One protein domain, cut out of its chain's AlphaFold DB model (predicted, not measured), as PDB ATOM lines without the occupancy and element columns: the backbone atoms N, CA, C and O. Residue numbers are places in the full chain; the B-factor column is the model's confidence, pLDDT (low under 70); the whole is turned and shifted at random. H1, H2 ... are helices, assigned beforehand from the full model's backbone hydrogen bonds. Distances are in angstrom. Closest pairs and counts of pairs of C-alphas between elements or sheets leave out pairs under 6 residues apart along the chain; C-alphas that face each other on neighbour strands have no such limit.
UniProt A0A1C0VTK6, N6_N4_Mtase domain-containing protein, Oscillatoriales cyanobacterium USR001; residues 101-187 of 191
ATOM      1  N   GLN A 101     112.643 -31.774  21.563       83.94
ATOM      2  CA  GLN A 101     113.305 -30.463  21.602       83.94
ATOM      3  C   GLN A 101     114.452 -30.375  20.581       83.94
ATOM      4  O   GLN A 101     114.558 -29.394  19.854       83.94
ATOM      5  N   THR A 102     115.257 -31.431  20.442       89.25
ATOM      6  CA  THR A 102     116.350 -31.483  19.460       89.25
ATOM      7  C   THR A 102     115.846 -31.369  18.022       89.25
ATOM      8  O   THR A 102     116.418 -30.624  17.227       89.25
ATOM      9  N   GLN A 103     114.760 -32.069  17.679       90.44
ATOM     10  CA  GLN A 103     114.157 -31.997  16.345       90.44
ATOM     11  C   GLN A 103     113.589 -30.607  16.058       90.44
ATOM     12  O   GLN A 103     113.826 -30.067  14.980       90.44
ATOM     13  N   ARG A 104     112.891 -30.004  17.029       87.38
ATOM     14  CA  ARG A 104     112.404 -28.622  16.914       87.38
ATOM     15  C   ARG A 104     113.552 -27.659  16.636       87.38
ATOM     16  O   ARG A 104     113.468 -26.871  15.699       87.38
ATOM     17  N   LYS A 105     114.645 -27.767  17.400       83.62
ATOM     18  CA  LYS A 105     115.809 -26.874  17.295       83.62
ATOM     19  C   LYS A 105     116.412 -26.953  15.908       83.62
ATOM     20  O   LYS A 105     116.593 -25.931  15.262       83.62
ATOM     21  N   ARG A 106     116.618 -28.178  15.429       90.56
ATOM     22  CA  ARG A 106     117.144 -28.436  14.093       90.56
ATOM     23  C   ARG A 106     116.313 -27.769  12.998       90.56
ATOM     24  O   ARG A 106     116.889 -27.127  12.131       90.56
ATOM     25  N   TRP A 107     114.988 -27.913  13.023       89.75
ATOM     26  CA  TRP A 107     114.124 -27.307  12.004       89.75
ATOM     27  C   TRP A 107     114.157 -25.786  12.022       89.75
ATOM     28  O   TRP A 107     114.138 -25.149  10.975       89.75
ATOM     29  N   ILE A 108     114.201 -25.217  13.219       83.19
ATOM     30  CA  ILE A 108     114.206 -23.775  13.417       83.19
ATOM     31  C   ILE A 108     115.528 -23.172  12.965       83.19
ATOM     32  O   ILE A 108     115.510 -22.199  12.216       83.19
ATOM     33  N   ASP A 109     116.652 -23.758  13.378       84.94
ATOM     34  CA  ASP A 109     117.978 -23.319  12.946       84.94
ATOM     35  C   ASP A 109     118.074 -23.386  11.417       84.94
ATOM     36  O   ASP A 109     118.431 -22.399  10.780       84.94
ATOM     37  N   TYR A 110     117.640 -24.508  10.831       90.62
ATOM     38  CA  TYR A 110     117.653 -24.695   9.385       90.62
ATOM     39  C   TYR A 110     116.785 -23.663   8.654       90.62
ATOM     40  O   TYR A 110     117.226 -23.039   7.697       90.62
ATOM     41  N   PHE A 111     115.572 -23.402   9.142       88.50
ATOM     42  CA  PHE A 111     114.713 -22.374   8.559       88.50
ATOM     43  C   PHE A 111     115.313 -20.965   8.656       88.50
ATOM     44  O   PHE A 111     115.203 -20.180   7.716       88.50
ATOM     45  N   LEU A 112     115.943 -20.618   9.783       84.06
ATOM     46  CA  LEU A 112     116.593 -19.316   9.953       84.06
ATOM     47  C   LEU A 112     117.789 -19.149   9.009       84.06
ATOM     48  O   LEU A 112     117.989 -18.054   8.479       84.06
ATOM     49  N   GLU A 113     118.554 -20.218   8.776       87.81
ATOM     50  CA  GLU A 113     119.612 -20.251   7.764       87.81
ATOM     51  C   GLU A 113     119.032 -20.042   6.362       87.81
ATOM     52  O   GLU A 113     119.478 -19.142   5.649       87.81
ATOM     53  N   GLU A 114     117.981 -20.777   5.992       89.12
ATOM     54  CA  GLU A 114     117.315 -20.633   4.692       89.12
ATOM     55  C   GLU A 114     116.757 -19.219   4.465       89.12
ATOM     56  O   GLU A 114     116.884 -18.672   3.367       89.12
ATOM     57  N   LEU A 115     116.169 -18.589   5.489       85.50
ATOM     58  CA  LEU A 115     115.732 -17.193   5.406       85.50
ATOM     59  C   LEU A 115     116.909 -16.253   5.151       85.50
ATOM     60  O   LEU A 115     116.837 -15.425   4.243       85.50
ATOM     61  N   ASN A 116     117.987 -16.402   5.923       85.25
ATOM     62  CA  ASN A 116     119.178 -15.567   5.815       85.25
ATOM     63  C   ASN A 116     119.865 -15.701   4.446       85.25
ATOM     64  O   ASN A 116     120.372 -14.713   3.922       85.25
ATOM     65  N   HIS A 117     119.874 -16.902   3.866       87.69
ATOM     66  CA  HIS A 117     120.487 -17.161   2.565       87.69
ATOM     67  C   HIS A 117     119.627 -16.702   1.384       87.69
ATOM     68  O   HIS A 117     120.163 -16.134   0.432       87.69
ATOM     69  N   ASN A 118     118.313 -16.936   1.430       85.50
ATOM     70  CA  ASN A 118     117.455 -16.784   0.252       85.50
ATOM     71  C   ASN A 118     116.613 -15.501   0.249       85.50
ATOM     72  O   ASN A 118     116.193 -15.046  -0.820       85.50
ATOM     73  N   ILE A 119     116.335 -14.926   1.425       84.81
ATOM     74  CA  ILE A 119     115.347 -13.853   1.573       84.81
ATOM     75  C   ILE A 119     115.943 -12.634   2.283       84.81
ATOM     76  O   ILE A 119     116.241 -11.633   1.641       84.81
ATOM     77  N   PHE A 120     116.118 -12.703   3.602       78.31
ATOM     78  CA  PHE A 120     116.646 -11.624   4.431       78.31
ATOM     79  C   PHE A 120     117.239 -12.201   5.716       78.31
ATOM     80  O   PHE A 120     116.760 -13.210   6.227       78.31
ATOM     81  N   ASP A 121     118.226 -11.520   6.297       76.31
ATOM     82  CA  ASP A 121     118.742 -11.876   7.620       76.31
ATOM     83  C   ASP A 121     117.725 -11.495   8.713       76.31
ATOM     84  O   ASP A 121     117.532 -10.298   8.980       76.31
ATOM     85  N   PRO A 122     117.085 -12.463   9.405       66.81
ATOM     86  CA  PRO A 122     116.090 -12.153  10.428       66.81
ATOM     87  C   PRO A 122     116.672 -11.358  11.604       66.81
ATOM     88  O   PRO A 122     115.941 -10.639  12.283       66.81
ATOM     89  N   ARG A 123     117.994 -11.429  11.830       66.19
ATOM     90  CA  ARG A 123     118.697 -10.694  12.896       66.19
ATOM     91  C   ARG A 123     118.789  -9.196  12.609       66.19
ATOM     92  O   ARG A 123     118.966  -8.409  13.534       66.19
ATOM     93  N   GLN A 124     118.656  -8.789  11.347       63.09
ATOM     94  CA  GLN A 124     118.703  -7.380  10.944       63.09
ATOM     95  C   GLN A 124     117.361  -6.658  11.131       63.09
ATOM     96  O   GLN A 124     117.280  -5.435  10.985       63.09
ATOM     97  N   LEU A 125     116.299  -7.388  11.477       59.72
ATOM     98  CA  LEU A 125     114.976  -6.819  11.695       59.72
ATOM     99  C   LEU A 125     114.868  -6.287  13.123       59.72
ATOM    100  O   LEU A 125     114.564  -6.997  14.079       59.72
ATOM    101  N   SER A 126     115.151  -4.993  13.272       50.09
ATOM    102  CA  SER A 126     115.084  -4.343  14.577       50.09
ATOM    103  C   SER A 126     113.624  -4.085  14.988       50.09
ATOM    104  O   SER A 126     112.838  -3.599  14.173       50.09
ATOM    105  N   PRO A 127     113.254  -4.276  16.270       51.12
ATOM    106  CA  PRO A 127     111.931  -3.905  16.776       51.12
ATOM    107  C   PRO A 127     111.608  -2.407  16.682       51.12
ATOM    108  O   PRO A 127     110.455  -2.023  16.861       51.12
ATOM    109  N   LYS A 128     112.630  -1.566  16.476       42.44
ATOM    110  CA  LYS A 128     112.536  -0.100  16.447       42.44
ATOM    111  C   LYS A 128     112.380   0.460  15.031       42.44
ATOM    112  O   LYS A 128     111.972   1.606  14.885       42.44
ATOM    113  N   SER A 129     112.665  -0.329  13.996       48.81
ATOM    114  CA  SER A 129     112.516   0.068  12.596       48.81
ATOM    115  C   SER A 129     111.298  -0.622  12.001       48.81
ATOM    116  O   SER A 129     111.314  -1.838  11.837       48.81
ATOM    117  N   GLN A 130     110.272   0.136  11.611       52.16
ATOM    118  CA  GLN A 130     109.222  -0.340  10.698       52.16
ATOM    119  C   GLN A 130     109.819  -0.561   9.296       52.16
ATOM    120  O   GLN A 130     109.393   0.067   8.335       52.16
ATOM    121  N   LYS A 131     110.868  -1.381   9.172       57.06
ATOM    122  CA  LYS A 131     111.365  -1.785   7.862       57.06
ATOM    123  C   LYS A 131     110.283  -2.663   7.255       57.06
ATOM    124  O   LYS A 131     110.012  -3.754   7.757       57.06
ATOM    125  N   GLU A 132     109.632  -2.139   6.230       65.62
ATOM    126  CA  GLU A 132     108.843  -2.946   5.314       65.62
ATOM    127  C   GLU A 132     109.786  -3.979   4.687       65.62
ATOM    128  O   GLU A 132     110.916  -3.650   4.311       65.62
ATOM    129  N   ILE A 133     109.360  -5.244   4.651       73.31
ATOM    130  CA  ILE A 133     110.072  -6.253   3.866       73.31
ATOM    131  C   ILE A 133     109.880  -5.851   2.400       73.31
ATOM    132  O   ILE A 133     108.736  -5.609   2.006       73.31
ATOM    133  N   PRO A 134     110.954  -5.754   1.597       80.69
ATOM    134  CA  PRO A 134     110.833  -5.458   0.178       80.69
ATOM    135  C   PRO A 134     109.839  -6.398  -0.505       80.69
ATOM    136  O   PRO A 134     109.837  -7.600  -0.248       80.69
ATOM    137  N   GLN A 135     109.029  -5.873  -1.422       82.12
ATOM    138  CA  GLN A 135     108.018  -6.660  -2.138       82.12
ATOM    139  C   GLN A 135     108.603  -7.934  -2.786       82.12
ATOM    140  O   GLN A 135     108.016  -9.006  -2.680       82.12
ATOM    141  N   ASN A 136     109.806  -7.840  -3.361       86.69
ATOM    142  CA  ASN A 136     110.532  -8.980  -3.935       86.69
ATOM    143  C   ASN A 136     110.811 -10.096  -2.906       86.69
ATOM    144  O   ASN A 136     110.744 -11.280  -3.216       86.69
ATOM    145  N   ASP A 137     111.101  -9.734  -1.657       85.69
ATOM    146  CA  ASP A 137     111.370 -10.701  -0.594       85.69
ATOM    147  C   ASP A 137     110.077 -11.372  -0.108       85.69
ATOM    148  O   ASP A 137     110.079 -12.564   0.198       85.69
ATOM    149  N   ILE A 138     108.952 -10.646  -0.113       83.38
ATOM    150  CA  ILE A 138     107.620 -11.226   0.123       83.38
ATOM    151  C   ILE A 138     107.272 -12.226  -0.988       83.38
ATOM    152  O   ILE A 138     106.820 -13.331  -0.699       83.38
ATOM    153  N   GLU A 139     107.513 -11.877  -2.251       88.75
ATOM    154  CA  GLU A 139     107.255 -12.757  -3.399       88.75
ATOM    155  C   GLU A 139     108.106 -14.031  -3.351       88.75
ATOM    156  O   GLU A 139     107.583 -15.130  -3.554       88.75
ATOM    157  N   LYS A 140     109.391 -13.916  -2.995       90.31
ATOM    158  CA  LYS A 140     110.254 -15.079  -2.739       90.31
ATOM    159  C   LYS A 140     109.733 -15.939  -1.593       90.31
ATOM    160  O   LYS A 140     109.703 -17.160  -1.724       90.31
ATOM    161  N   LEU A 141     109.308 -15.324  -0.489       88.69
ATOM    162  CA  LEU A 141     108.755 -16.039   0.660       88.69
ATOM    163  C   LEU A 141     107.489 -16.817   0.280       88.69
ATOM    164  O   LEU A 141     107.351 -17.977   0.655       88.69
ATOM    165  N   ILE A 142     106.594 -16.204  -0.500       90.44
ATOM    166  CA  ILE A 142     105.394 -16.866  -1.027       90.44
ATOM    167  C   ILE A 142     105.785 -18.021  -1.954       90.44
ATOM    168  O   ILE A 142     105.247 -19.116  -1.816       90.44
ATOM    169  N   SER A 143     106.747 -17.812  -2.856       92.19
ATOM    170  CA  SER A 143     107.244 -18.869  -3.743       92.19
ATOM    171  C   SER A 143     107.790 -20.065  -2.956       92.19
ATOM    172  O   SER A 143     107.447 -21.206  -3.259       92.19
ATOM    173  N   LEU A 144     108.568 -19.819  -1.898       91.81
ATOM    174  CA  LEU A 144     109.069 -20.868  -1.008       91.81
ATOM    175  C   LEU A 144     107.936 -21.540  -0.220       91.81
ATOM    176  O   LEU A 144     107.939 -22.755  -0.079       91.81
ATOM    177  N   ALA A 145     106.929 -20.798   0.241       90.94
ATOM    178  CA  ALA A 145     105.769 -21.385   0.913       90.94
ATOM    179  C   ALA A 145     104.960 -22.320  -0.009       90.94
ATOM    180  O   ALA A 145     104.425 -23.331   0.444       90.94
ATOM    181  N   VAL A 146     104.866 -21.998  -1.301       91.44
ATOM    182  CA  VAL A 146     104.089 -22.778  -2.278       91.44
ATOM    183  C   VAL A 146     104.865 -23.990  -2.794       91.44
ATOM    184  O   VAL A 146     104.288 -25.071  -2.897       91.44
ATOM    185  N   ASN A 147     106.151 -23.818  -3.106       91.56
ATOM    186  CA  ASN A 147     106.936 -24.792  -3.872       91.56
ATOM    187  C   ASN A 147     107.833 -25.700  -3.016       91.56
ATOM    188  O   ASN A 147     108.579 -26.503  -3.570       91.56
ATOM    189  N   ASN A 148     107.824 -25.567  -1.687       90.19
ATOM    190  CA  ASN A 148     108.674 -26.386  -0.825       90.19
ATOM    191  C   ASN A 148     108.051 -27.768  -0.565       90.19
ATOM    192  O   ASN A 148     106.967 -27.872   0.013       90.19
ATOM    193  N   ASP A 149     108.761 -28.821  -0.969       91.69
ATOM    194  CA  ASP A 149     108.348 -30.214  -0.776       91.69
ATOM    195  C   ASP A 149     108.509 -30.694   0.678       91.69
ATOM    196  O   ASP A 149     107.846 -31.647   1.109       91.69
ATOM    197  N   ASP A 150     109.362 -30.032   1.467       94.25
ATOM    198  CA  ASP A 150     109.536 -30.344   2.879       94.25
ATOM    199  C   ASP A 150     108.367 -29.796   3.702       94.25
ATOM    200  O   ASP A 150     108.174 -28.591   3.876       94.25
ATOM    201  N   LYS A 151     107.585 -30.718   4.265       92.06
ATOM    202  CA  LYS A 151     106.366 -30.393   5.013       92.06
ATOM    203  C   LYS A 151     106.624 -29.487   6.218       92.06
ATOM    204  O   LYS A 151     105.758 -28.673   6.532       92.06
ATOM    205  N   PHE A 152     107.752 -29.633   6.918       90.88
ATOM    206  CA  PHE A 152     108.038 -28.825   8.105       90.88
ATOM    207  C   PHE A 152     108.486 -27.423   7.718       90.88
ATOM    208  O   PHE A 152     107.966 -26.459   8.280       90.88
ATOM    209  N   LEU A 153     109.369 -27.291   6.725       91.75
ATOM    210  CA  LEU A 153     109.724 -25.971   6.202       91.75
ATOM    211  C   LEU A 153     108.509 -25.246   5.630       91.75
ATOM    212  O   LEU A 153     108.310 -24.069   5.924       91.75
ATOM    213  N   LYS A 154     107.667 -25.950   4.869       92.88
ATOM    214  CA  LYS A 154     106.437 -25.396   4.297       92.88
ATOM    215  C   LYS A 154     105.545 -24.769   5.366       92.88
ATOM    216  O   LYS A 154     105.124 -23.629   5.204       92.88
ATOM    217  N   ILE A 155     105.344 -25.452   6.498       92.25
ATOM    218  CA  ILE A 155     104.579 -24.910   7.634       92.25
ATOM    219  C   ILE A 155     105.197 -23.607   8.157       92.25
ATOM    220  O   ILE A 155     104.463 -22.656   8.429       92.25
ATOM    221  N   LEU A 156     106.523 -23.550   8.314       89.50
ATOM    222  CA  LEU A 156     107.217 -22.366   8.834       89.50
ATOM    223  C   LEU A 156     107.107 -21.182   7.861       89.50
ATOM    224  O   LEU A 156     106.793 -20.070   8.289       89.50
ATOM    225  N   TYR A 157     107.282 -21.428   6.559       90.62
ATOM    226  CA  TYR A 157     107.100 -20.422   5.513       90.62
ATOM    227  C   TYR A 157     105.661 -19.904   5.451       90.62
ATOM    228  O   TYR A 157     105.447 -18.696   5.525       90.62
ATOM    229  N   GLU A 158     104.673 -20.797   5.371       90.31
ATOM    230  CA  GLU A 158     103.252 -20.435   5.331       90.31
ATOM    231  C   GLU A 158     102.839 -19.631   6.571       90.31
ATOM    232  O   GLU A 158     102.176 -18.598   6.457       90.31
ATOM    233  N   SER A 159     103.283 -20.066   7.755       85.81
ATOM    234  CA  SER A 159     103.021 -19.357   9.012       85.81
ATOM    235  C   SER A 159     103.623 -17.952   8.989       85.81
ATOM    236  O   SER A 159     102.949 -16.991   9.356       85.81
ATOM    237  N   LEU A 160     104.869 -17.805   8.522       84.69
ATOM    238  CA  LEU A 160     105.520 -16.499   8.411       84.69
ATOM    239  C   LEU A 160     104.791 -15.588   7.415       84.69
ATOM    240  O   LEU A 160     104.522 -14.438   7.757       84.69
ATOM    241  N   VAL A 161     104.409 -16.090   6.233       86.25
ATOM    242  CA  VAL A 161     103.631 -15.331   5.235       86.25
ATOM    243  C   VAL A 161     102.342 -14.796   5.855       86.25
ATOM    244  O   VAL A 161     102.079 -13.597   5.788       86.25
ATOM    245  N   ILE A 162     101.550 -15.650   6.506       82.06
ATOM    246  CA  ILE A 162     100.276 -15.225   7.101       82.06
ATOM    247  C   ILE A 162     100.500 -14.201   8.215       82.06
ATOM    248  O   ILE A 162      99.787 -13.200   8.284       82.06
ATOM    249  N   LEU A 163     101.495 -14.409   9.078       78.62
ATOM    250  CA  LEU A 163     101.795 -13.464  10.149       78.62
ATOM    251  C   LEU A 163     102.236 -12.095   9.610       78.62
ATOM    252  O   LEU A 163     101.868 -11.078  10.197       78.62
ATOM    253  N   LEU A 164     102.974 -12.059   8.496       78.31
ATOM    254  CA  LEU A 164     103.347 -10.824   7.795       78.31
ATOM    255  C   LEU A 164     102.150 -10.124   7.138       78.31
ATOM    256  O   LEU A 164     102.150  -8.902   7.023       78.31
ATOM    257  N   LEU A 165     101.127 -10.875   6.720       74.12
ATOM    258  CA  LEU A 165      99.893 -10.315   6.160       74.12
ATOM    259  C   LEU A 165      98.958  -9.766   7.248       74.12
ATOM    260  O   LEU A 165      98.308  -8.743   7.047       74.12
ATOM    261  N   ILE A 166      98.880 -10.438   8.402       69.62
ATOM    262  CA  ILE A 166      97.991 -10.060   9.516       69.62
ATOM    263  C   ILE A 166      98.627  -8.988  10.422       69.62
ATOM    264  O   ILE A 166      97.915  -8.246  11.102       69.62
ATOM    265  N   GLY A 167      99.957  -8.875  10.452       63.34
ATOM    266  CA  GLY A 167     100.675  -7.949  11.323       63.34
ATOM    267  C   GLY A 167     101.910  -7.332  10.671       63.34
ATOM    268  O   GLY A 167     102.452  -7.831   9.698       63.34
ATOM    269  N   ARG A 168     102.408  -6.231  11.248       56.78
ATOM    270  CA  ARG A 168     103.699  -5.652  10.835       56.78
ATOM    271  C   ARG A 168     104.822  -6.680  11.029       56.78
ATOM    272  O   ARG A 168     104.822  -7.403  12.024       56.78
ATOM    273  N   VAL A 169     105.824  -6.641  10.150       57.47
ATOM    274  CA  VAL A 169     107.023  -7.510  10.096       57.47
ATOM    275  C   VAL A 169     107.580  -7.922  11.466       57.47
ATOM    276  O   VAL A 169     107.850  -9.091  11.727       57.47
ATOM    277  N   ILE A 170     107.705  -6.959  12.379       53.50
ATOM    278  CA  ILE A 170     108.267  -7.169  13.717       53.50
ATOM    279  C   ILE A 170     107.375  -8.051  14.598       53.50
ATOM    280  O   ILE A 170     107.895  -8.853  15.367       53.50
ATOM    281  N   LEU A 171     106.049  -7.889  14.542       54.88
ATOM    282  CA  LEU A 171     105.129  -8.689  15.353       54.88
ATOM    283  C   LEU A 171     105.078 -10.123  14.829       54.88
ATOM    284  O   LEU A 171     105.111 -11.050  15.627       54.88
ATOM    285  N   ALA A 172     105.093 -10.290  13.505       58.75
ATOM    286  CA  ALA A 172     105.174 -11.594  12.862       58.75
ATOM    287  C   ALA A 172     106.421 -12.361  13.303       58.75
ATOM    288  O   ALA A 172     106.323 -13.500  13.742       58.75
ATOM    289  N   LEU A 173     107.582 -11.706  13.282       60.16
ATOM    290  CA  LEU A 173     108.838 -12.335  13.674       60.16
ATOM    291  C   LEU A 173     108.995 -12.487  15.178       60.16
ATOM    292  O   LEU A 173     109.553 -13.484  15.609       60.16
ATOM    293  N   LYS A 174     108.483 -11.566  16.000       59.81
ATOM    294  CA  LYS A 174     108.437 -11.765  17.455       59.81
ATOM    295  C   LYS A 174     107.532 -12.931  17.817       59.81
ATOM    296  O   LYS A 174     107.944 -13.755  18.616       59.81
ATOM    297  N   ASN A 175     106.345 -13.023  17.225       60.72
ATOM    298  CA  ASN A 175     105.426 -14.133  17.455       60.72
ATOM    299  C   ASN A 175     105.992 -15.437  16.901       60.72
ATOM    300  O   ASN A 175     105.842 -16.462  17.548       60.72
ATOM    301  N   TYR A 176     106.689 -15.389  15.764       60.88
ATOM    302  CA  TYR A 176     107.419 -16.519  15.202       60.88
ATOM    303  C   TYR A 176     108.546 -16.951  16.141       60.88
ATOM    304  O   TYR A 176     108.443 -18.010  16.737       60.88
ATOM    305  N   VAL A 177     109.556 -16.106  16.378       57.81
ATOM    306  CA  VAL A 177     110.700 -16.366  17.272       57.81
ATOM    307  C   VAL A 177     110.240 -16.750  18.677       57.81
ATOM    308  O   VAL A 177     110.875 -17.580  19.311       57.81
ATOM    309  N   TRP A 178     109.137 -16.198  19.180       54.91
ATOM    310  CA  TRP A 178     108.582 -16.576  20.475       54.91
ATOM    311  C   TRP A 178     107.798 -17.885  20.430       54.91
ATOM    312  O   TRP A 178     107.986 -18.681  21.334       54.91
ATOM    313  N   ALA A 179     106.965 -18.170  19.429       54.12
ATOM    314  CA  ALA A 179     106.313 -19.481  19.293       54.12
ATOM    315  C   ALA A 179     107.358 -20.598  19.139       54.12
ATOM    316  O   ALA A 179     107.240 -21.669  19.732       54.12
ATOM    317  N   VAL A 180     108.426 -20.275  18.416       52.03
ATOM    318  CA  VAL A 180     109.648 -21.048  18.224       52.03
ATOM    319  C   VAL A 180     110.373 -21.247  19.561       52.03
ATOM    320  O   VAL A 180     110.533 -22.384  19.989       52.03
ATOM    321  N   ASN A 181     110.722 -20.174  20.282       50.91
ATOM    322  CA  ASN A 181     111.486 -20.231  21.538       50.91
ATOM    323  C   ASN A 181     110.690 -20.773  22.738       50.91
ATOM    324  O   ASN A 181     111.223 -21.493  23.577       50.91
ATOM    325  N   SER A 182     109.396 -20.479  22.809       50.94
ATOM    326  CA  SER A 182     108.494 -20.898  23.894       50.94
ATOM    327  C   SER A 182     108.041 -22.342  23.764       50.94
ATOM    328  O   SER A 182     107.561 -22.908  24.740       50.94
ATOM    329  N   CYS A 183     108.210 -22.942  22.583       43.94
ATOM    330  CA  CYS A 183     108.143 -24.387  22.436       43.94
ATOM    331  C   CYS A 183     109.358 -25.086  23.074       43.94
ATOM    332  O   CYS A 183     109.209 -26.226  23.506       43.94
ATOM    333  N   PHE A 184     110.536 -24.453  23.173       41.81
ATOM    334  CA  PHE A 184     111.717 -25.099  23.774       41.81
ATOM    335  C   PHE A 184     111.689 -25.151  25.291       41.81
ATOM    336  O   PHE A 184     112.142 -26.139  25.850       41.81
ATOM    337  N   CYS A 185     111.136 -24.141  25.957       40.66
ATOM    338  CA  CYS A 185     111.029 -24.163  27.410       40.66
ATOM    339  C   CYS A 185     109.752 -24.901  27.814       40.66
ATOM    340  O   CYS A 185     108.712 -24.281  28.057       40.66
ATOM    341  N   THR A 186     109.821 -26.230  27.874       44.69
ATOM    342  CA  THR A 186     108.801 -26.969  28.617       44.69
ATOM    343  C   THR A 186     108.962 -26.637  30.099       44.69
ATOM    344  O   THR A 186     110.079 -26.446  30.578       44.69
ATOM    345  N   ALA A 187     107.869 -26.575  30.862       43.97
ATOM    346  CA  ALA A 187     107.945 -26.350  32.313       43.97
ATOM    347  C   ALA A 187     108.791 -27.408  33.069       43.97
ATOM    348  O   ALA A 187     109.076 -27.229  34.247       43.97
TER     349      ALA A 187
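AT A GLANCE: This is residues 101 to 187 of the 191 residues of the protein "N6_N4_Mtase domain-containing protein" of Oscillatoriales cyanobacterium USR001 (UniProt A0A1C0VTK6). Three helices, H2, H3 and H4, make a zigzag in which each folds back on the one before, with H3 in the middle, and the fourth helix, H1, lies over one side of it, crossing H3 steeply and running antiparallel to H4, which it meets near residues 101 and 184. A wide loop, residues 119 to 134, joins H1 to H2. The printed part has 87 residues with four named helices, in the order H1, H2, H3, H4 along the chain, and no named strand, and its class is all helix. It is compact, with a radius of gyration of the C-alphas of 12.7 A, and its C-alphas span 37 by 33 by 22 A.

HOW THE PARTS SIT: H1, residues 101 to 118, comes first. H2, residues 135 to 147, follows after a long link of 16 residues. H1 and H2 are close but not clearly touching, the closest C-alphas being those of Asn 118 and Lys 140, 8.0 A apart; they run opposite ways at a steep tilt of 47 degrees. H3, residues 151 to 166, is the hub, touching three other helices, and is joined to H2 by a tight link of 3 residues. H2 and H3 form a helical hairpin: they run opposite ways at a tilt of 36 degrees, only just steep, and touch with 14 pairs of C-alphas within 8 A. Their closest C-alphas are those of Ala 145 and Tyr 157, 4.9 A apart, and H3 touches H2 with residues 154 to 161 alone. H3 also touches H1, at a steep tilt of 63 degrees, and the two run the same way. They touch with 4 pairs of C-alphas within 8 A, H1 with residues 107 to 111 alone and H3 with residues 152 to 156 alone; the closest C-alphas are those of Phe 111 and Leu 153, 6.6 A apart. H4, residues 169 to 184, follows H3 after a tight link of 2 residues and forms a second helical hairpin with it, running opposite ways at a steep tilt of 41 degrees. H3 touches H4 with residues 160 to 164 alone, and H4 touches H3 with residues 169 to 176 alone; their closest C-alphas are those of Leu 163 and Ala 172, 4.7 A apart. H4 touches H1 with residues 180 to 184 alone, and H1 touches H4 with residues 101 to 108 alone. The two run opposite ways at a shallow tilt of 25 degrees, and their closest C-alphas are those of Gln 101 and Phe 184, 6.0 A apart. H2 and H4 are apart. The helix packing is mostly crossed, with 1 of the 4 touching pairs at a shallow tilt. Every O i to N i+4 pair is within hydrogen-bond range in H1, H2 and H3; in H4 it is 11 of 12.

IN THESE COORDINATES: H1 begins with C-alpha 101 at (113.305, -30.463, 21.602) and is 25.7 A from first to last C-alpha, over 18 residues. H2 has 13 residues and is 18.2 A long. H3 begins with C-alpha 151 at (106.366, -30.393, 5.013) and is 22.4 A long. H4 is 22.8 A long and ends with C-alpha 184 at (111.717, -25.099, 23.774).

THE WHOLE: The two C-alphas farthest apart are those of Asn 136 and Ala 187, at 40.3 A. The printed part runs from 101 to 187 and has no cut. The link from H1 to H2 is long. Mean pLDDT of the printed part is 74.8; residues 122 to 132 and residues 166 to 187 are under 70, and H4 has a mean of 55.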